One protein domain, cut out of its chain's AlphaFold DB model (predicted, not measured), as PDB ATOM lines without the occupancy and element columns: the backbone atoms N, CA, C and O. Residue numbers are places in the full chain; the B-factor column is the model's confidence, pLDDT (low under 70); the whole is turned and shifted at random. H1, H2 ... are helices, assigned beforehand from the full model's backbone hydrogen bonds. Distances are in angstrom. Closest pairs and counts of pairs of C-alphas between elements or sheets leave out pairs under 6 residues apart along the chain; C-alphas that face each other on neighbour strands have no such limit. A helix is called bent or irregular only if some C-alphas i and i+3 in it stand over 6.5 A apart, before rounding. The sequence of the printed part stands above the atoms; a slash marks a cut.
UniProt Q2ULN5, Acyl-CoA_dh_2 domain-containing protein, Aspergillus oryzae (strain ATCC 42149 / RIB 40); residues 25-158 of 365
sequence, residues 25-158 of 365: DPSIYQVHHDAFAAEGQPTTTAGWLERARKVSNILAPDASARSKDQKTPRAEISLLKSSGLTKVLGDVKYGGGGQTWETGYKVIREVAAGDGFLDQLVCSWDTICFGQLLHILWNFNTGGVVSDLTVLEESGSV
ATOM      1  N   ASP A  25     -23.356 -52.610 -32.672       90.00
ATOM      2  CA  ASP A  25     -23.917 -51.264 -32.845       90.00
ATOM      3  C   ASP A  25     -23.062 -50.210 -32.111       90.00
ATOM      4  O   ASP A  25     -22.930 -50.306 -30.892       90.00
ATOM      5  N   PRO A  26     -22.503 -49.187 -32.793       86.50
ATOM      6  CA  PRO A  26     -21.746 -48.116 -32.142       86.50
ATOM      7  C   PRO A  26     -22.483 -47.372 -31.025       86.50
ATOM      8  O   PRO A  26     -21.832 -46.839 -30.126       86.50
ATOM      9  N   SER A  27     -23.820 -47.361 -31.033       91.31
ATOM     10  CA  SER A  27     -24.618 -46.666 -30.018       91.31
ATOM     11  C   SER A  27     -24.382 -47.181 -28.587       91.31
ATOM     12  O   SER A  27     -24.575 -46.424 -27.633       91.31
ATOM     13  N   ILE A  28     -23.881 -48.417 -28.416       91.56
ATOM     14  CA  ILE A  28     -23.598 -49.008 -27.095       91.56
ATOM     15  C   ILE A  28     -22.579 -48.198 -26.284       91.56
ATOM     16  O   ILE A  28     -22.596 -48.246 -25.055       91.56
ATOM     17  N   TYR A  29     -21.717 -47.427 -26.956       92.44
ATOM     18  CA  TYR A  29     -20.707 -46.586 -26.318       92.44
ATOM     19  C   TYR A  29     -20.995 -45.083 -26.440       92.44
ATOM     20  O   TYR A  29     -20.108 -44.274 -26.165       92.44
ATOM     21  N   GLN A  30     -22.228 -44.676 -26.778       93.00
ATOM     22  CA  GLN A  30     -22.579 -43.262 -26.977       93.00
ATOM     23  C   GLN A  30     -22.202 -42.373 -25.786       93.00
ATOM     24  O   GLN A  30     -21.599 -41.318 -25.969       93.00
ATOM     25  N   VAL A  31     -22.453 -42.836 -24.556       93.81
ATOM     26  CA  VAL A  31     -22.103 -42.078 -23.342       93.81
ATOM     27  C   VAL A  31     -20.595 -41.801 -23.247       93.81
ATOM     28  O   VAL A  31     -20.174 -40.780 -22.706       93.81
ATOM     29  N   HIS A  32     -19.768 -42.703 -23.781       95.44
ATOM     30  CA  HIS A  32     -18.318 -42.545 -23.810       95.44
ATOM     31  C   HIS A  32     -17.869 -41.655 -24.968       95.44
ATOM     32  O   HIS A  32     -16.942 -40.872 -24.779       95.44
ATOM     33  N   HIS A  33     -18.538 -41.725 -26.124       92.75
ATOM     34  CA  HIS A  33     -18.309 -40.795 -27.233       92.75
ATOM     35  C   HIS A  33     -18.513 -39.344 -26.782       92.75
ATOM     36  O   HIS A  33     -17.624 -38.514 -26.972       92.75
ATOM     37  N   ASP A  34     -19.628 -39.066 -26.102       93.44
ATOM     38  CA  ASP A  34     -19.957 -37.727 -25.603       93.44
ATOM     39  C   ASP A  34     -18.942 -37.257 -24.549       93.44
ATOM     40  O   ASP A  34     -18.467 -36.120 -24.586       93.44
ATOM     41  N   ALA A  35     -18.542 -38.151 -23.637       95.69
ATOM     42  CA  ALA A  35     -17.539 -37.848 -22.621       95.69
ATOM     43  C   ALA A  35     -16.163 -37.529 -23.229       95.69
ATOM     44  O   ALA A  35     -15.514 -36.570 -22.812       95.69
ATOM     45  N   PHE A  36     -15.707 -38.297 -24.224       95.62
ATOM     46  CA  PHE A  36     -14.429 -38.033 -24.886       95.62
ATOM     47  C   PHE A  36     -14.455 -36.749 -25.716       95.62
ATOM     48  O   PHE A  36     -13.474 -36.005 -25.702       95.62
ATOM     49  N   ALA A  37     -15.580 -36.448 -26.370       92.56
ATOM     50  CA  ALA A  37     -15.764 -35.183 -27.069       92.56
ATOM     51  C   ALA A  37     -15.669 -33.983 -26.109       92.56
ATOM     52  O   ALA A  37     -14.997 -33.001 -26.423       92.56
ATOM     53  N   ALA A  38     -16.280 -34.077 -24.922       94.81
ATOM     54  CA  ALA A  38     -16.234 -33.025 -23.906       94.81
ATOM     55  C   ALA A  38     -14.840 -32.846 -23.272       94.81
ATOM     56  O   ALA A  38     -14.447 -31.726 -22.951       94.81
ATOM     57  N   GLU A  39     -14.086 -33.933 -23.089       94.81
ATOM     58  CA  GLU A  39     -12.733 -33.903 -22.514       94.81
ATOM     59  C   GLU A  39     -11.676 -33.320 -23.463       94.81
ATOM     60  O   GLU A  39     -10.629 -32.860 -23.008       94.81
ATOM     61  N   GLY A  40     -11.920 -33.376 -24.774       92.62
ATOM     62  CA  GLY A  40     -10.935 -33.020 -25.786       92.62
ATOM     63  C   GLY A  40      -9.744 -33.988 -25.850       92.62
ATOM     64  O   GLY A  40      -9.692 -35.035 -25.190       92.62
ATOM     65  N   GLN A  41      -8.776 -33.634 -26.697       90.06
ATOM     66  CA  GLN A  41      -7.598 -34.454 -26.965       90.06
ATOM     67  C   GLN A  41      -6.519 -34.254 -25.885       90.06
ATOM     68  O   GLN A  41      -6.193 -33.109 -25.560       90.06
ATOM     69  N   PRO A  42      -5.923 -35.334 -25.343       94.88
ATOM     70  CA  PRO A  42      -4.807 -35.206 -24.411       94.88
ATOM     71  C   PRO A  42      -3.600 -34.499 -25.044       94.88
ATOM     72  O   PRO A  42      -3.283 -34.708 -26.213       94.88
ATOM     73  N   THR A  43      -2.887 -33.697 -24.252       92.56
ATOM     74  CA  THR A  43      -1.694 -32.948 -24.699       92.56
ATOM     75  C   THR A  43      -0.391 -33.458 -24.086       92.56
ATOM     76  O   THR A  43       0.690 -33.119 -24.560       92.56
ATOM     77  N   THR A  44      -0.471 -34.287 -23.044       95.56
ATOM     78  CA  THR A  44       0.689 -34.846 -22.340       95.56
ATOM     79  C   THR A  44       0.738 -36.357 -22.498       95.56
ATOM     80  O   THR A  44      -0.300 -37.019 -22.554       95.56
ATOM     81  N   THR A  45       1.945 -36.927 -22.488       94.81
ATOM     82  CA  THR A  45       2.155 -38.382 -22.511       94.81
ATOM     83  C   THR A  45       1.347 -39.091 -21.423       94.81
ATOM     84  O   THR A  45       0.659 -40.069 -21.699       94.81
ATOM     85  N   ALA A  46       1.353 -38.569 -20.192       97.06
ATOM     86  CA  ALA A  46       0.577 -39.138 -19.091       97.06
ATOM     87  C   ALA A  46      -0.936 -39.142 -19.378       97.06
ATOM     88  O   ALA A  46      -1.596 -40.150 -19.119       97.06
ATOM     89  N   GLY A  47      -1.465 -38.064 -19.969       97.62
ATOM     90  CA  GLY A  47      -2.873 -37.969 -20.355       97.62
ATOM     91  C   GLY A  47      -3.265 -38.969 -21.446       97.62
ATOM     92  O   GLY A  47      -4.343 -39.558 -21.376       97.62
ATOM     93  N   TRP A  48      -2.382 -39.231 -22.414       95.62
ATOM     94  CA  TRP A  48      -2.587 -40.277 -23.426       95.62
ATOM     95  C   TRP A  48      -2.648 -41.679 -22.808       95.62
ATOM     96  O   TRP A  48      -3.533 -42.464 -23.146       95.62
ATOM     97  N   LEU A  49      -1.765 -41.983 -21.852       96.56
ATOM     98  CA  LEU A  49      -1.769 -43.270 -21.145       96.56
ATOM     99  C   LEU A  49      -2.977 -43.435 -20.221       96.56
ATOM    100  O   LEU A  49      -3.500 -44.533 -20.048       96.56
ATOM    101  N   GLU A  50      -3.439 -42.355 -19.597       97.62
ATOM    102  CA  GLU A  50      -4.686 -42.363 -18.834       97.62
ATOM    103  C   GLU A  50      -5.900 -42.594 -19.745       97.62
ATOM    104  O   GLU A  50      -6.747 -43.434 -19.436       97.62
ATOM    105  N   ARG A  51      -5.947 -41.933 -20.908       96.44
ATOM    106  CA  ARG A  51      -6.986 -42.147 -21.927       96.44
ATOM    107  C   ARG A  51      -7.022 -43.602 -22.392       96.44
ATOM    108  O   ARG A  51      -8.097 -44.196 -22.438       96.44
ATOM    109  N   ALA A  52      -5.856 -44.188 -22.661       94.44
ATOM    110  CA  ALA A  52      -5.715 -45.590 -23.046       94.44
ATOM    111  C   ALA A  52      -6.240 -46.541 -21.962       94.44
ATOM    112  O   ALA A  52      -7.036 -47.431 -22.254       94.44
ATOM    113  N   ARG A  53      -5.884 -46.299 -20.694       96.00
ATOM    114  CA  ARG A  53      -6.406 -47.058 -19.546       96.00
ATOM    115  C   ARG A  53      -7.918 -46.917 -19.386       96.00
ATOM    116  O   ARG A  53      -8.591 -47.896 -19.078       96.00
ATOM    117  N   LYS A  54      -8.476 -45.728 -19.630       96.31
ATOM    118  CA  LYS A  54      -9.928 -45.506 -19.603       96.31
ATOM    119  C   LYS A  54     -10.640 -46.322 -20.683       96.31
ATOM    120  O   LYS A  54     -11.606 -47.002 -20.360       96.31
ATOM    121  N   VAL A  55     -10.142 -46.319 -21.922       94.25
ATOM    122  CA  VAL A  55     -10.687 -47.159 -23.007       94.25
ATOM    123  C   VAL A  55     -10.556 -48.647 -22.677       94.25
ATOM    124  O   VAL A  55     -11.528 -49.385 -22.786       94.25
ATOM    125  N   SER A  56      -9.391 -49.073 -22.186       92.69
ATOM    126  CA  SER A  56      -9.134 -50.442 -21.724       92.69
ATOM    127  C   SER A  56     -10.168 -50.907 -20.687       92.69
ATOM    128  O   SER A  56     -10.757 -51.976 -20.826       92.69
ATOM    129  N   ASN A  57     -10.472 -50.063 -19.696       94.62
ATOM    130  CA  ASN A  57     -11.472 -50.350 -18.665       94.62
ATOM    131  C   ASN A  57     -12.916 -50.380 -19.190       94.62
ATOM    132  O   ASN A  57     -13.742 -51.072 -18.604       94.62
ATOM    133  N   ILE A  58     -13.227 -49.635 -20.257       94.50
ATOM    134  CA  ILE A  58     -14.547 -49.663 -20.909       94.50
ATOM    135  C   ILE A  58     -14.734 -50.976 -21.680       94.50
ATOM    136  O   ILE A  58     -15.805 -51.566 -21.611       94.50
ATOM    137  N   LEU A  59     -13.692 -51.447 -22.373       90.88
ATOM    138  CA  LEU A  59     -13.742 -52.650 -23.212       90.88
ATOM    139  C   LEU A  59     -13.596 -53.961 -22.421       90.88
ATOM    140  O   LEU A  59     -14.116 -54.998 -22.823       90.88
ATOM    141  N   ALA A  60     -12.867 -53.960 -21.305       91.06
ATOM    142  CA  ALA A  60     -12.552 -55.188 -20.572       91.06
ATOM    143  C   ALA A  60     -13.767 -56.006 -20.067       91.06
ATOM    144  O   ALA A  60     -13.685 -57.239 -20.120       91.06
ATOM    145  N   PRO A  61     -14.866 -55.399 -19.561       90.38
ATOM    146  CA  PRO A  61     -15.971 -56.144 -18.950       90.38
ATOM    147  C   PRO A  61     -16.710 -57.089 -19.902       90.38
ATOM    148  O   PRO A  61     -17.126 -58.169 -19.483       90.38
ATOM    149  N   ASP A  62     -16.873 -56.708 -21.169       87.94
ATOM    150  CA  ASP A  62     -17.634 -57.463 -22.171       87.94
ATOM    151  C   ASP A  62     -16.745 -58.167 -23.213       87.94
ATOM    152  O   ASP A  62     -17.253 -58.961 -24.006       87.94
ATOM    153  N   ALA A  63     -15.420 -57.970 -23.165       87.38
ATOM    154  CA  ALA A  63     -14.453 -58.553 -24.101       87.38
ATOM    155  C   ALA A  63     -14.609 -60.070 -24.276       87.38
ATOM    156  O   ALA A  63     -14.557 -60.585 -25.392       87.38
ATOM    157  N   SER A  64     -14.857 -60.812 -23.190       86.44
ATOM    158  CA  SER A  64     -15.073 -62.259 -23.297       86.44
ATOM    159  C   SER A  64     -16.369 -62.620 -24.023       86.44
ATOM    160  O   SER A  64     -16.399 -63.657 -24.681       86.44
ATOM    161  N   ALA A  65     -17.437 -61.839 -23.864       86.81
ATOM    162  CA  ALA A  65     -18.695 -62.089 -24.559       86.81
ATOM    163  C   ALA A  65     -18.543 -61.740 -26.046       86.81
ATOM    164  O   ALA A  65     -18.855 -62.564 -26.901       86.81
ATOM    165  N   ARG A  66     -17.946 -60.581 -26.351       86.06
ATOM    166  CA  ARG A  66     -17.688 -60.133 -27.728       86.06
ATOM    167  C   ARG A  66     -16.792 -61.094 -28.509       86.06
ATOM    168  O   ARG A  66     -17.108 -61.425 -29.647       86.06
ATOM    169  N   SER A  67     -15.743 -61.618 -27.872       80.88
ATOM    170  CA  SER A  67     -14.849 -62.616 -28.475       80.88
ATOM    171  C   SER A  67     -15.582 -63.900 -28.898       80.88
ATOM    172  O   SER A  67     -15.259 -64.486 -29.931       80.88
ATOM    173  N   LYS A  68     -16.606 -64.321 -28.142       82.12
ATOM    174  CA  LYS A  68     -17.434 -65.496 -28.471       82.12
ATOM    175  C   LYS A  68     -18.473 -65.203 -29.543       82.12
ATOM    176  O   LYS A  68     -18.735 -66.061 -30.378       82.12
ATOM    177  N   ASP A  69     -19.056 -64.008 -29.502       83.06
ATOM    178  CA  ASP A  69     -20.065 -63.562 -30.463       83.06
ATOM    179  C   ASP A  69     -19.497 -63.424 -31.884       83.06
ATOM    180  O   ASP A  69     -20.264 -63.504 -32.842       83.06
ATOM    181  N   GLN A  70     -18.181 -63.195 -32.018       76.81
ATOM    182  CA  GLN A  70     -17.469 -63.047 -33.298       76.81
ATOM    183  C   GLN A  70     -18.133 -62.041 -34.257       76.81
ATOM    184  O   GLN A  70     -18.140 -62.216 -35.475       76.81
ATOM    185  N   LYS A  71     -18.705 -60.972 -33.692       82.62
ATOM    186  CA  LYS A  71     -19.256 -59.848 -34.453       82.62
ATOM    187  C   LYS A  71     -18.135 -58.947 -34.966       82.62
ATOM    188  O   LYS A  71     -17.098 -58.823 -34.316       82.62
ATOM    189  N   THR A  72     -18.368 -58.253 -36.076       81.81
ATOM    190  CA  THR A  72     -17.497 -57.150 -36.515       81.81
ATOM    191  C   THR A  72     -17.524 -56.031 -35.462       81.81
ATOM    192  O   THR A  72     -18.624 -55.597 -35.095       81.81
ATOM    193  N   PRO A  73     -16.386 -55.472 -35.015       82.25
ATOM    194  CA  PRO A  73     -16.301 -54.681 -33.792       82.25
ATOM    195  C   PRO A  73     -16.448 -53.187 -34.108       82.25
ATOM    196  O   PRO A  73     -15.588 -52.345 -33.821       82.25
ATOM    197  N   ARG A  74     -17.516 -52.832 -34.830       83.56
ATOM    198  CA  ARG A  74     -17.739 -51.449 -35.281       83.56
ATOM    199  C   ARG A  74     -17.868 -50.480 -34.107       83.56
ATOM    200  O   ARG A  74     -17.468 -49.323 -34.238       83.56
ATOM    201  N   ALA A  75     -18.405 -50.937 -32.980       87.38
ATOM    202  CA  ALA A  75     -18.595 -50.113 -31.800       87.38
ATOM    203  C   ALA A  75     -17.264 -49.816 -31.113       87.38
ATOM    204  O   ALA A  75     -16.976 -48.666 -30.787       87.38
ATOM    205  N   GLU A  76     -16.413 -50.824 -30.974       87.12
ATOM    206  CA  GLU A  76     -15.111 -50.718 -30.325       87.12
ATOM    207  C   GLU A  76     -14.152 -49.871 -31.171       87.12
ATOM    208  O   GLU A  76     -13.450 -49.003 -30.649       87.12
ATOM    209  N   ILE A  77     -14.186 -50.036 -32.499       82.75
ATOM    210  CA  ILE A  77     -13.444 -49.174 -33.428       82.75
ATOM    211  C   ILE A  77     -13.945 -47.724 -33.337       82.75
ATOM    212  O   ILE A  77     -13.136 -46.796 -33.277       82.75
ATOM    213  N   SER A  78     -15.267 -47.506 -33.297       86.25
ATOM    214  CA  SER A  78     -15.847 -46.169 -33.091       86.25
ATOM    215  C   SER A  78     -15.382 -45.556 -31.766       86.25
ATOM    216  O   SER A  78     -14.994 -44.387 -31.715       86.25
ATOM    217  N   LEU A  79     -15.335 -46.355 -30.696       88.69
ATOM    218  CA  LEU A  79     -14.859 -45.928 -29.384       88.69
ATOM    219  C   LEU A  79     -13.402 -45.472 -29.449       88.69
ATOM    220  O   LEU A  79     -13.097 -44.358 -29.018       88.69
ATOM    221  N   LEU A  80     -12.522 -46.271 -30.057       86.19
ATOM    222  CA  LEU A  80     -11.118 -45.907 -30.251       86.19
ATOM    223  C   LEU A  80     -10.972 -44.605 -31.038       86.19
ATOM    224  O   LEU A  80     -10.234 -43.717 -30.605       86.19
ATOM    225  N   LYS A  81     -11.719 -44.438 -32.135       84.88
ATOM    226  CA  LYS A  81     -11.722 -43.194 -32.922       84.88
ATOM    227  C   LYS A  81     -12.178 -41.994 -32.086       84.88
ATOM    228  O   LYS A  81     -11.481 -40.981 -32.054       84.88
ATOM    229  N   SER A  82     -13.295 -42.117 -31.366       88.69
ATOM    230  CA  SER A  82     -13.850 -41.040 -30.529       88.69
ATOM    231  C   SER A  82     -12.938 -40.649 -29.362       88.69
ATOM    232  O   SER A  82     -12.865 -39.480 -29.001       88.69
ATOM    233  N   SER A  83     -12.183 -41.609 -28.816       89.88
ATOM    234  CA  SER A  83     -11.220 -41.368 -27.736       89.88
ATOM    235  C   SER A  83      -9.990 -40.568 -28.179       89.88
ATOM    236  O   SER A  83      -9.203 -40.128 -27.342       89.88
ATOM    237  N   GLY A  84      -9.784 -40.419 -29.492       88.44
ATOM    238  CA  GLY A  84      -8.629 -39.746 -30.075       88.44
ATOM    239  C   GLY A  84      -7.336 -40.564 -30.059       88.44
ATOM    240  O   GLY A  84      -6.347 -40.101 -30.621       88.44
ATOM    241  N   LEU A  85      -7.312 -41.774 -29.478       87.62
ATOM    242  CA  LEU A  85      -6.111 -42.629 -29.400       87.62
ATOM    243  C   LEU A  85      -5.515 -42.953 -30.773       87.62
ATOM    244  O   LEU A  85      -4.303 -43.089 -30.909       87.62
ATOM    245  N   THR A  86      -6.350 -42.970 -31.808       84.12
ATOM    246  CA  THR A  86      -5.941 -43.175 -33.203       84.12
ATOM    247  C   THR A  86      -5.113 -42.014 -33.773       84.12
ATOM    248  O   THR A  86      -4.516 -42.109 -34.842       84.12
ATOM    249  N   LYS A  87      -5.056 -40.886 -33.068       84.50
ATOM    250  CA  LYS A  87      -4.336 -39.681 -33.481       84.50
ATOM    251  C   LYS A  87      -3.034 -39.483 -32.716       84.50
ATOM    252  O   LYS A  87      -2.357 -38.496 -32.975       84.50
ATOM    253  N   VAL A  88      -2.672 -40.383 -31.798       86.25
ATOM    254  CA  VAL A  88      -1.569 -40.185 -30.840       86.25
ATOM    255  C   VAL A  88      -0.242 -39.789 -31.506       86.25
ATOM    256  O   VAL A  88       0.391 -38.839 -31.051       86.25
ATOM    257  N   LEU A  89       0.131 -40.431 -32.621       84.50
ATOM    258  CA  LEU A  89       1.367 -40.149 -33.375       84.50
ATOM    259  C   LEU A  89       1.201 -39.102 -34.486       84.50
ATOM    260  O   LEU A  89       2.190 -38.653 -35.059       84.50
ATOM    261  N   GLY A  90      -0.037 -38.744 -34.833       81.31
ATOM    262  CA  GLY A  90      -0.310 -37.852 -35.955       81.31
ATOM    263  C   GLY A  90       0.314 -36.469 -35.754       81.31
ATOM    264  O   GLY A  90       0.390 -35.969 -34.628       81.31
ATOM    265  N   ASP A  91       0.703 -35.824 -36.851       81.12
ATOM    266  CA  ASP A  91       1.233 -34.461 -36.824       81.12
ATOM    267  C   ASP A  91       0.167 -33.466 -36.336       81.12
ATOM    268  O   ASP A  91      -0.982 -33.470 -36.795       81.12
ATOM    269  N   VAL A  92       0.563 -32.583 -35.419       85.75
ATOM    270  CA  VAL A  92      -0.292 -31.543 -34.836       85.75
ATOM    271  C   VAL A  92      -0.876 -30.628 -35.915       85.75
ATOM    272  O   VAL A  92      -2.025 -30.207 -35.785       85.75
ATOM    273  N   LYS A  93      -0.160 -30.384 -37.027       84.25
ATOM    274  CA  LYS A  93      -0.674 -29.553 -38.137       84.25
ATOM    275  C   LYS A  93      -1.951 -30.111 -38.776       84.25
ATOM    276  O   LYS A  93      -2.716 -29.353 -39.363       84.25
ATOM    277  N   TYR A  94      -2.179 -31.420 -38.658       80.19
ATOM    278  CA  TYR A  94      -3.358 -32.117 -39.177       80.19
ATOM    279  C   TYR A  94      -4.316 -32.560 -38.055       80.19
ATOM    280  O   TYR A  94      -5.166 -33.424 -38.267       80.19
ATOM    281  N   GLY A  95      -4.185 -31.994 -36.850       82.25
ATOM    282  CA  GLY A  95      -5.012 -32.354 -35.693       82.25
ATOM    283  C   GLY A  95      -4.599 -33.663 -35.010       82.25
ATOM    284  O   GLY A  95      -5.419 -34.304 -34.354       82.25
ATOM    285  N   GLY A  96      -3.349 -34.092 -35.195       85.62
ATOM    286  CA  GLY A  96      -2.757 -35.215 -34.480       85.62
ATOM    287  C   GLY A  96      -2.233 -34.851 -33.084       85.62
ATOM    288  O   GLY A  96      -2.204 -33.690 -32.686       85.62
ATOM    289  N   GLY A  97      -1.858 -35.869 -32.310       85.94
ATOM    290  CA  GLY A  97      -1.405 -35.752 -30.921       85.94
ATOM    291  C   GLY A  97       0.078 -35.425 -30.749       85.94
ATOM    292  O   GLY A  97       0.498 -35.125 -29.627       85.94
ATOM    293  N   GLY A  98       0.865 -35.495 -31.828       87.19
ATOM    294  CA  GLY A  98       2.286 -35.147 -31.855       87.19
ATOM    295  C   GLY A  98       3.163 -35.934 -30.878       87.19
ATOM    296  O   GLY A  98       4.216 -35.438 -30.486       87.19
ATOM    297  N   GLN A  99       2.724 -37.109 -30.416       89.00
ATOM    298  CA  GLN A  99       3.488 -37.905 -29.458       89.00
ATOM    299  C   GLN A  99       4.559 -38.757 -30.145       89.00
ATOM    300  O   GLN A  99       4.515 -39.021 -31.344       89.00
ATOM    301  N   THR A 100       5.512 -39.233 -29.344       88.06
ATOM    302  CA  THR A 100       6.578 -40.134 -29.787       88.06
ATOM    303  C   THR A 100       6.077 -41.562 -30.003       88.06
ATOM    304  O   THR A 100       5.101 -41.998 -29.385       88.06
ATOM    305  N   TRP A 101       6.817 -42.336 -30.803       86.75
ATOM    306  CA  TRP A 101       6.606 -43.781 -30.962       86.75
ATOM    307  C   TRP A 101       6.582 -44.528 -29.625       86.75
ATOM    308  O   TRP A 101       5.722 -45.379 -29.417       86.75
ATOM    309  N   GLU A 102       7.451 -44.156 -28.684       90.31
ATOM    310  CA  GLU A 102       7.468 -44.708 -27.321       90.31
ATOM    311  C   GLU A 102       6.101 -44.569 -26.628       90.31
ATOM    312  O   GLU A 102       5.616 -45.506 -25.991       90.31
ATOM    313  N   THR A 103       5.451 -43.411 -26.779       91.69
ATOM    314  CA  THR A 103       4.108 -43.172 -26.234       91.69
ATOM    315  C   THR A 103       3.064 -44.017 -26.959       91.69
ATOM    316  O   THR A 103       2.211 -44.616 -26.305       91.69
ATOM    317  N   GLY A 104       3.152 -44.110 -28.289       90.75
ATOM    318  CA  GLY A 104       2.267 -44.949 -29.102       90.75
ATOM    319  C   GLY A 104       2.287 -46.416 -28.665       90.75
ATOM    320  O   GLY A 104       1.234 -46.994 -28.404       90.75
ATOM    321  N   TYR A 105       3.476 -46.998 -28.478       92.94
ATOM    322  CA  TYR A 105       3.624 -48.380 -28.009       92.94
ATOM    323  C   TYR A 105       3.025 -48.609 -26.618       92.94
ATOM    324  O   TYR A 105       2.356 -49.616 -26.385       92.94
ATOM    325  N   LYS A 106       3.203 -47.657 -25.698       95.12
ATOM    326  CA  LYS A 106       2.606 -47.731 -24.357       95.12
ATOM    327  C   LYS A 106       1.081 -47.637 -24.395       95.12
ATOM    328  O   LYS A 106       0.416 -48.399 -23.702       95.12
ATOM    329  N   VAL A 107       0.521 -46.760 -25.232       93.31
ATOM    330  CA  VAL A 107      -0.933 -46.679 -25.461       93.31
ATOM    331  C   VAL A 107      -1.475 -48.011 -25.977       93.31
ATOM    332  O   VAL A 107      -2.474 -48.506 -25.455       93.31
ATOM    333  N   ILE A 108      -0.790 -48.616 -26.950       91.19
ATOM    334  CA  ILE A 108      -1.148 -49.924 -27.506       91.19
ATOM    335  C   ILE A 108      -1.185 -50.995 -26.408       91.19
ATOM    336  O   ILE A 108      -2.182 -51.709 -26.287       91.19
ATOM    337  N   ARG A 109      -0.146 -51.070 -25.565       92.94
ATOM    338  CA  ARG A 109      -0.092 -52.023 -24.441       92.94
ATOM    339  C   ARG A 109      -1.258 -51.863 -23.478       92.94
ATOM    340  O   ARG A 109      -1.849 -52.860 -23.072       92.94
ATOM    341  N   GLU A 110      -1.599 -50.626 -23.122       94.56
ATOM    342  CA  GLU A 110      -2.682 -50.351 -22.176       94.56
ATOM    343  C   GLU A 110      -4.048 -50.786 -22.719       94.56
ATOM    344  O   GLU A 110      -4.820 -51.426 -21.999       94.56
ATOM    345  N   VAL A 111      -4.335 -50.501 -23.994       92.12
ATOM    346  CA  VAL A 111      -5.585 -50.929 -24.646       92.12
ATOM    347  C   VAL A 111      -5.645 -52.455 -24.759       92.12
ATOM    348  O   VAL A 111      -6.623 -53.057 -24.311       92.12
ATOM    349  N   ALA A 112      -4.574 -53.084 -25.257       91.50
ATOM    350  CA  ALA A 112      -4.486 -54.535 -25.455       91.50
ATOM    351  C   ALA A 112      -4.650 -55.343 -24.159       91.50
ATOM    352  O   ALA A 112      -5.052 -56.506 -24.166       91.50
ATOM    353  N   ALA A 113      -4.340 -54.728 -23.020       93.38
ATOM    354  CA  ALA A 113      -4.475 -55.363 -21.724       93.38
ATOM    355  C   ALA A 113      -5.919 -55.410 -21.190       93.38
ATOM    356  O   ALA A 113      -6.197 -56.166 -20.257       93.38
ATOM    357  N   GLY A 114      -6.836 -54.614 -21.742       88.88
ATOM    358  CA  GLY A 114      -8.271 -54.703 -21.450       88.88
ATOM    359  C   GLY A 114      -8.964 -55.637 -22.429       88.88
ATOM    360  O   GLY A 114      -9.677 -56.564 -22.032       88.88
ATOM    361  N   ASP A 115      -8.667 -55.443 -23.710       83.56
ATOM    362  CA  ASP A 115      -9.229 -56.221 -24.798       83.56
ATOM    363  C   ASP A 115      -8.140 -56.673 -25.770       83.56
ATOM    364  O   ASP A 115      -7.458 -55.862 -26.393       83.56
ATOM    365  N   GLY A 116      -7.987 -57.994 -25.850       63.62
ATOM    366  CA  GLY A 116      -7.015 -58.667 -26.696       63.62
ATOM    367  C   GLY A 116      -7.599 -59.100 -28.033       63.62
ATOM    368  O   GLY A 116      -6.891 -59.772 -28.773       63.62
ATOM    369  N   PHE A 117      -8.852 -58.739 -28.351       63.09
ATOM    370  CA  PHE A 117      -9.525 -59.100 -29.600       63.09
ATOM    371  C   PHE A 117      -8.902 -58.353 -30.789       63.09
ATOM    372  O   PHE A 117      -9.395 -57.356 -31.319       63.09
ATOM    373  N   LEU A 118      -7.712 -58.830 -31.129       52.47
ATOM    374  CA  LEU A 118      -6.699 -58.161 -31.917       52.47
ATOM    375  C   LEU A 118      -6.742 -58.572 -33.381       52.47
ATOM    376  O   LEU A 118      -6.298 -57.791 -34.201       52.47
ATOM    377  N   ASP A 119      -7.404 -59.662 -33.758       43.03
ATOM    378  CA  ASP A 119      -7.554 -60.018 -35.180       43.03
ATOM    379  C   ASP A 119      -8.435 -59.022 -35.972       43.03
ATOM    380  O   ASP A 119      -8.475 -59.067 -37.201       43.03
ATOM    381  N   GLN A 120      -9.125 -58.104 -35.279       48.38
ATOM    382  CA  GLN A 120      -9.915 -57.011 -35.867       48.38
ATOM    383  C   GLN A 120      -9.404 -55.613 -35.456       48.38
ATOM    384  O   GLN A 120      -9.552 -54.644 -36.203       48.38
ATOM    385  N   LEU A 121      -8.764 -55.488 -34.283       45.91
ATOM    386  CA  LEU A 121      -8.132 -54.239 -33.852       45.91
ATOM    387  C   LEU A 121      -6.746 -54.039 -34.469       45.91
ATOM    388  O   LEU A 121      -6.438 -52.895 -34.784       45.91
ATOM    389  N   VAL A 122      -5.950 -55.088 -34.700       45.03
ATOM    390  CA  VAL A 122      -4.666 -55.009 -35.422       45.03
ATOM    391  C   VAL A 122      -4.897 -54.414 -36.799       45.03
ATOM    392  O   VAL A 122      -4.237 -53.442 -37.095       45.03
ATOM    393  N   CYS A 123      -5.917 -54.826 -37.558       37.88
ATOM    394  CA  CYS A 123      -6.233 -54.195 -38.848       37.88
ATOM    395  C   CYS A 123      -6.678 -52.724 -38.717       37.88
ATOM    396  O   CYS A 123      -6.396 -51.900 -39.588       37.88
ATOM    397  N   SER A 124      -7.328 -52.342 -37.609       38.12
ATOM    398  CA  SER A 124      -7.661 -50.935 -37.334       38.12
ATOM    399  C   SER A 124      -6.425 -50.108 -36.952       38.12
ATOM    400  O   SER A 124      -6.268 -48.984 -37.428       38.12
ATOM    401  N   TRP A 125      -5.516 -50.678 -36.154       45.16
ATOM    402  CA  TRP A 125      -4.225 -50.094 -35.804       45.16
ATOM    403  C   TRP A 125      -3.258 -50.150 -36.980       45.16
ATOM    404  O   TRP A 125      -2.450 -49.253 -37.090       45.16
ATOM    405  N   ASP A 126      -3.383 -51.087 -37.911       43.09
ATOM    406  CA  ASP A 126      -2.699 -51.079 -39.193       43.09
ATOM    407  C   ASP A 126      -3.296 -49.940 -40.010       43.09
ATOM    408  O   ASP A 126      -2.585 -49.050 -40.413       43.09
ATOM    409  N   THR A 127      -4.604 -49.761 -40.122       40.44
ATOM    410  CA  THR A 127      -5.124 -48.599 -40.870       40.44
ATOM    411  C   THR A 127      -4.691 -47.239 -40.272       40.44
ATOM    412  O   THR A 127      -4.421 -46.286 -41.004       40.44
ATOM    413  N   ILE A 128      -4.526 -47.152 -38.945       44.94
ATOM    414  CA  ILE A 128      -4.072 -45.946 -38.229       44.94
ATOM    415  C   ILE A 128      -2.548 -45.777 -38.269       44.94
ATOM    416  O   ILE A 128      -2.053 -44.740 -38.707       44.94
ATOM    417  N   CYS A 129      -1.804 -46.779 -37.805       45.38
ATOM    418  CA  CYS A 129      -0.352 -46.812 -37.793       45.38
ATOM    419  C   CYS A 129       0.170 -46.926 -39.213       45.38
ATOM    420  O   CYS A 129       0.984 -46.097 -39.547       45.38
ATOM    421  N   PHE A 130      -0.286 -47.848 -40.059       51.12
ATOM    422  CA  PHE A 130       0.090 -47.980 -41.478       51.12
ATOM    423  C   PHE A 130      -0.337 -46.752 -42.290       51.12
ATOM    424  O   PHE A 130       0.456 -46.263 -43.077       51.12
ATOM    425  N   GLY A 131      -1.518 -46.169 -42.066       49.22
ATOM    426  CA  GLY A 131      -1.918 -44.925 -42.734       49.22
ATOM    427  C   GLY A 131      -1.047 -43.719 -42.345       49.22
ATOM    428  O   GLY A 131      -0.603 -42.961 -43.210       49.22
ATOM    429  N   GLN A 132      -0.747 -43.542 -41.051       53.16
ATOM    430  CA  GLN A 132       0.190 -42.514 -40.568       53.16
ATOM    431  C   GLN A 132       1.648 -42.854 -40.912       53.16
ATOM    432  O   GLN A 132       2.425 -41.959 -41.219       53.16
ATOM    433  N   LEU A 133       2.026 -44.130 -40.932       56.25
ATOM    434  CA  LEU A 133       3.341 -44.627 -41.333       56.25
ATOM    435  C   LEU A 133       3.545 -44.408 -42.819       56.25
ATOM    436  O   LEU A 133       4.608 -43.949 -43.181       56.25
ATOM    437  N   LEU A 134       2.561 -44.642 -43.684       56.41
ATOM    438  CA  LEU A 134       2.649 -44.313 -45.107       56.41
ATOM    439  C   LEU A 134       2.828 -42.801 -45.299       56.41
ATOM    440  O   LEU A 134       3.653 -42.378 -46.102       56.41
ATOM    441  N   HIS A 135       2.143 -41.967 -44.514       54.94
ATOM    442  CA  HIS A 135       2.399 -40.524 -44.516       54.94
ATOM    443  C   HIS A 135       3.819 -40.168 -44.072       54.94
ATOM    444  O   HIS A 135       4.527 -39.463 -44.782       54.94
ATOM    445  N   ILE A 136       4.249 -40.650 -42.907       55.78
ATOM    446  CA  ILE A 136       5.540 -40.304 -42.301       55.78
ATOM    447  C   ILE A 136       6.688 -40.900 -43.122       55.78
ATOM    448  O   ILE A 136       7.676 -40.232 -43.418       55.78
ATOM    449  N   LEU A 137       6.567 -42.160 -43.523       54.69
ATOM    450  CA  LEU A 137       7.572 -42.911 -44.263       54.69
ATOM    451  C   LEU A 137       7.564 -42.619 -45.743       54.69
ATOM    452  O   LEU A 137       8.508 -43.044 -46.377       54.69
ATOM    453  N   TRP A 138       6.606 -41.897 -46.309       55.12
ATOM    454  CA  TRP A 138       6.567 -41.668 -47.758       55.12
ATOM    455  C   TRP A 138       6.263 -40.218 -48.153       55.12
ATOM    456  O   TRP A 138       6.290 -39.878 -49.332       55.12
ATOM    457  N   ASN A 139       6.032 -39.350 -47.162       51.78
ATOM    458  CA  ASN A 139       5.687 -37.937 -47.317       51.78
ATOM    459  C   ASN A 139       4.488 -37.704 -48.254       51.78
ATOM    460  O   ASN A 139       4.426 -36.698 -48.962       51.78
ATOM    461  N   PHE A 140       3.533 -38.638 -48.281       51.16
ATOM    462  CA  PHE A 140       2.295 -38.428 -49.019       51.16
ATOM    463  C   PHE A 140       1.523 -37.284 -48.369       51.16
ATOM    464  O   PHE A 140       1.188 -37.343 -47.192       51.16
ATOM    465  N   ASN A 141       1.226 -36.234 -49.126       42.03
ATOM    466  CA  ASN A 141       0.328 -35.173 -48.687       42.03
ATOM    467  C   ASN A 141      -1.114 -35.643 -48.915       42.03
ATOM    468  O   ASN A 141      -1.791 -35.126 -49.802       42.03
ATOM    469  N   THR A 142      -1.585 -36.667 -48.193       40.84
ATOM    470  CA  THR A 142      -3.019 -36.967 -48.256       40.84
ATOM    471  C   THR A 142      -3.705 -35.905 -47.403       40.84
ATOM    472  O   THR A 142      -3.530 -35.841 -46.187       40.84
ATOM    473  N   GLY A 143      -4.403 -34.973 -48.047       34.00
ATOM    474  CA  GLY A 143      -5.160 -33.920 -47.377       34.00
ATOM    475  C   GLY A 143      -6.329 -34.504 -46.584       34.00
ATOM    476  O   GLY A 143      -7.466 -34.414 -47.024       34.00
ATOM    477  N   GLY A 144      -6.048 -35.129 -45.439       36.00
ATOM    478  CA  GLY A 144      -7.042 -35.733 -44.551       36.00
ATOM    479  C   GLY A 144      -7.560 -37.118 -44.965       36.00
ATOM    480  O   GLY A 144      -8.362 -37.683 -44.237       36.00
ATOM    481  N   VAL A 145      -7.102 -37.711 -46.073       34.97
ATOM    482  CA  VAL A 145      -7.745 -38.910 -46.662       34.97
ATOM    483  C   VAL A 145      -7.506 -40.198 -45.858       34.97
ATOM    484  O   VAL A 145      -8.294 -41.135 -45.940       34.97
ATOM    485  N   VAL A 146      -6.484 -40.261 -44.998       36.03
ATOM    486  CA  VAL A 146      -6.257 -41.463 -44.166       36.03
ATOM    487  C   VAL A 146      -7.257 -41.620 -43.017       36.03
ATOM    488  O   VAL A 146      -7.394 -42.725 -42.497       36.03
ATOM    489  N   SER A 147      -8.020 -40.586 -42.637       34.00
ATOM    490  CA  SER A 147      -9.080 -40.780 -41.633       34.00
ATOM    491  C   SER A 147     -10.278 -41.580 -42.158       34.00
ATOM    492  O   SER A 147     -10.994 -42.180 -41.350       34.00
ATOM    493  N   ASP A 148     -10.457 -41.615 -43.484       30.81
ATOM    494  CA  ASP A 148     -11.627 -42.180 -44.168       30.81
ATOM    495  C   ASP A 148     -11.349 -43.516 -44.863       30.81
ATOM    496  O   ASP A 148     -12.250 -44.088 -45.483       30.81
ATOM    497  N   LEU A 149     -10.142 -44.080 -44.715       33.19
ATOM    498  CA  LEU A 149      -9.909 -45.469 -45.099       33.19
ATOM    499  C   LEU A 149     -10.632 -46.377 -44.088       33.19
ATOM    500  O   LEU A 149     -10.084 -46.858 -43.103       33.19
ATOM    501  N   THR A 150     -11.932 -46.564 -44.281       34.03
ATOM    502  CA  THR A 150     -12.739 -47.569 -43.585       34.03
ATOM    503  C   THR A 150     -12.482 -48.925 -44.223       34.03
ATOM    504  O   THR A 150     -13.341 -49.485 -44.896       34.03
ATOM    505  N   VAL A 151     -11.285 -49.468 -44.016       34.72
ATOM    506  CA  VAL A 151     -11.063 -50.892 -44.243       34.72
ATOM    507  C   VAL A 151     -11.305 -51.581 -42.905       34.72
ATOM    508  O   VAL A 151     -10.441 -51.669 -42.039       34.72
ATOM    509  N   LEU A 152     -12.559 -51.989 -42.704       38.97
ATOM    510  CA  LEU A 152     -12.928 -52.981 -41.697       38.97
ATOM    511  C   LEU A 152     -12.478 -54.348 -42.226       38.97
ATOM    512  O   LEU A 152     -13.315 -55.164 -42.601       38.97
ATOM    513  N   GLU A 153     -11.172 -54.572 -42.356       42.59
ATOM    514  CA  GLU A 153     -10.682 -55.911 -42.670       42.59
ATOM    515  C   GLU A 153     -10.608 -56.695 -41.370       42.59
ATOM    516  O   GLU A 153      -9.752 -56.510 -40.515       42.59
ATOM    517  N   GLU A 154     -11.602 -57.552 -41.199       55.78
ATOM    518  CA  GLU A 154     -11.412 -58.805 -40.491       55.78
ATOM    519  C   GLU A 154     -10.364 -59.600 -41.288       55.78
ATOM    520  O   GLU A 154     -10.384 -59.535 -42.516       55.78
ATOM    521  N   SER A 155      -9.469 -60.347 -40.629       59.62
ATOM    522  CA  SER A 155      -8.336 -61.083 -41.245       59.62
ATOM    523  C   SER A 155      -8.724 -62.201 -42.255       59.62
ATOM    524  O   SER A 155      -7.982 -63.162 -42.461       59.62
ATOM    525  N   GLY A 156      -9.914 -62.135 -42.854       65.31
ATOM    526  CA  GLY A 156     -10.411 -63.012 -43.907       65.31
ATOM    527  C   GLY A 156      -9.998 -62.576 -45.317       65.31
ATOM    528  O   GLY A 156      -9.264 -61.618 -45.533       65.31
ATOM    529  N   SER A 157     -10.475 -63.317 -46.315       66.50
ATOM    530  CA  SER A 157     -10.179 -63.036 -47.722       66.50
ATOM    531  C   SER A 157     -11.071 -61.933 -48.292       66.50
ATOM    532  O   SER A 157     -12.294 -62.008 -48.158       66.50
ATOM    533  N   VAL A 158     -10.490 -61.006 -49.055       67.56
ATOM    534  CA  VAL A 158     -11.229 -60.025 -49.864       67.56
ATOM    535  C   VAL A 158     -11.205 -60.435 -51.336       67.56
ATOM    536  O   VAL A 158     -10.155 -60.758 -51.891       67.56
TER     537      VAL A 158
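What this domain is: This is residues 25 to 158 of the 365 residues of the protein "Acyl-CoA_dh_2 domain-containing protein" of Aspergillus oryzae (strain ATCC 42149 / RIB 40) (UniProt Q2ULN5). Five helices, H1, H2, H4, H5 and H6, run roughly along one axis, with H1 beside H4 and H2 beside H5; H6 runs opposite to H5 with few contacts, and short H3 is at one end of the set. The long link between H4 and H5 loops out at the end away from H3, short H7 packs on H6, and a tail, residues 149 to 158, follows. The printed part has 134 residues with seven named helices, H1 to H7 in order, and no named strand; the class is all helix. It is compact, with a radius of gyration of the C-alphas of 14.4 A, and spans 40 by 37 by 25 A.

Where its parts are: H1, residues 26 to 39, begins at C-alpha 26 at (-21.746, -48.116, -32.142) and is 19.4 A long; it is irregular, with C-alphas 28 and 31 8.0 A apart. H2, residues 45 to 59, is 21.4 A long. H3 is residues 63 to 69 and H4 residues 74 to 82. H5, residues 101 to 112, is 16.4 A long, beginning at C-alpha 101 at (6.606, -43.781, -30.962). H6, residues 118 to 138, is the longest at 26.4 A and has a kink of 28 degrees near residue 132. H7, residues 145 to 148, ends at C-alpha 148 at (-11.627, -42.180, -44.168).

How they stand to each other: H1 touches H4 at a shallow tilt of 6 degrees, the same way; their closest C-alphas, of Pro 26 and Ala 75, are 3.7 A apart. H1 and H2 are near each other, with 6 pairs of C-alphas within 10 A. H2 touches H5 at a shallow tilt of 19 degrees, the same way, closest at the C-alphas of Ser 56 and Val 111, 4.6 A. With residues 55 to 59 alone, H2 only just touches H4, with 3 pairs of C-alphas within 8 A, closest at those of Val 55 and Leu 80, 7.4 A; they run opposite ways at a shallow tilt of 21 degrees. H2 and H3 meet only through their link. H6 is close to H4 but not clearly touching, the C-alphas of Ile 77 and Ser 124 being closest at 7.2 A, at a steep tilt of 41 degrees. H7 touches H6 at residues 127 to 132 alone, closest at the C-alphas of Gly 131 and Val 146, 5.7 A. Every O i to N i+4 pair is within hydrogen-bond range in H2, H4 and H5, against 7 of 10 in H1, 2 of 3 in H3 and 16 of 17 in H6; H7 is too short for such a pair.

The domain as a whole: The two C-alphas farthest apart, those of Ala 65 and Asn 139, are 41.2 A apart. The printed part has no cut. The link from H4 to H5, residues 83 to 100, is long. Mean pLDDT of the printed part is 76.0, and residues 116 to 158 are under 70.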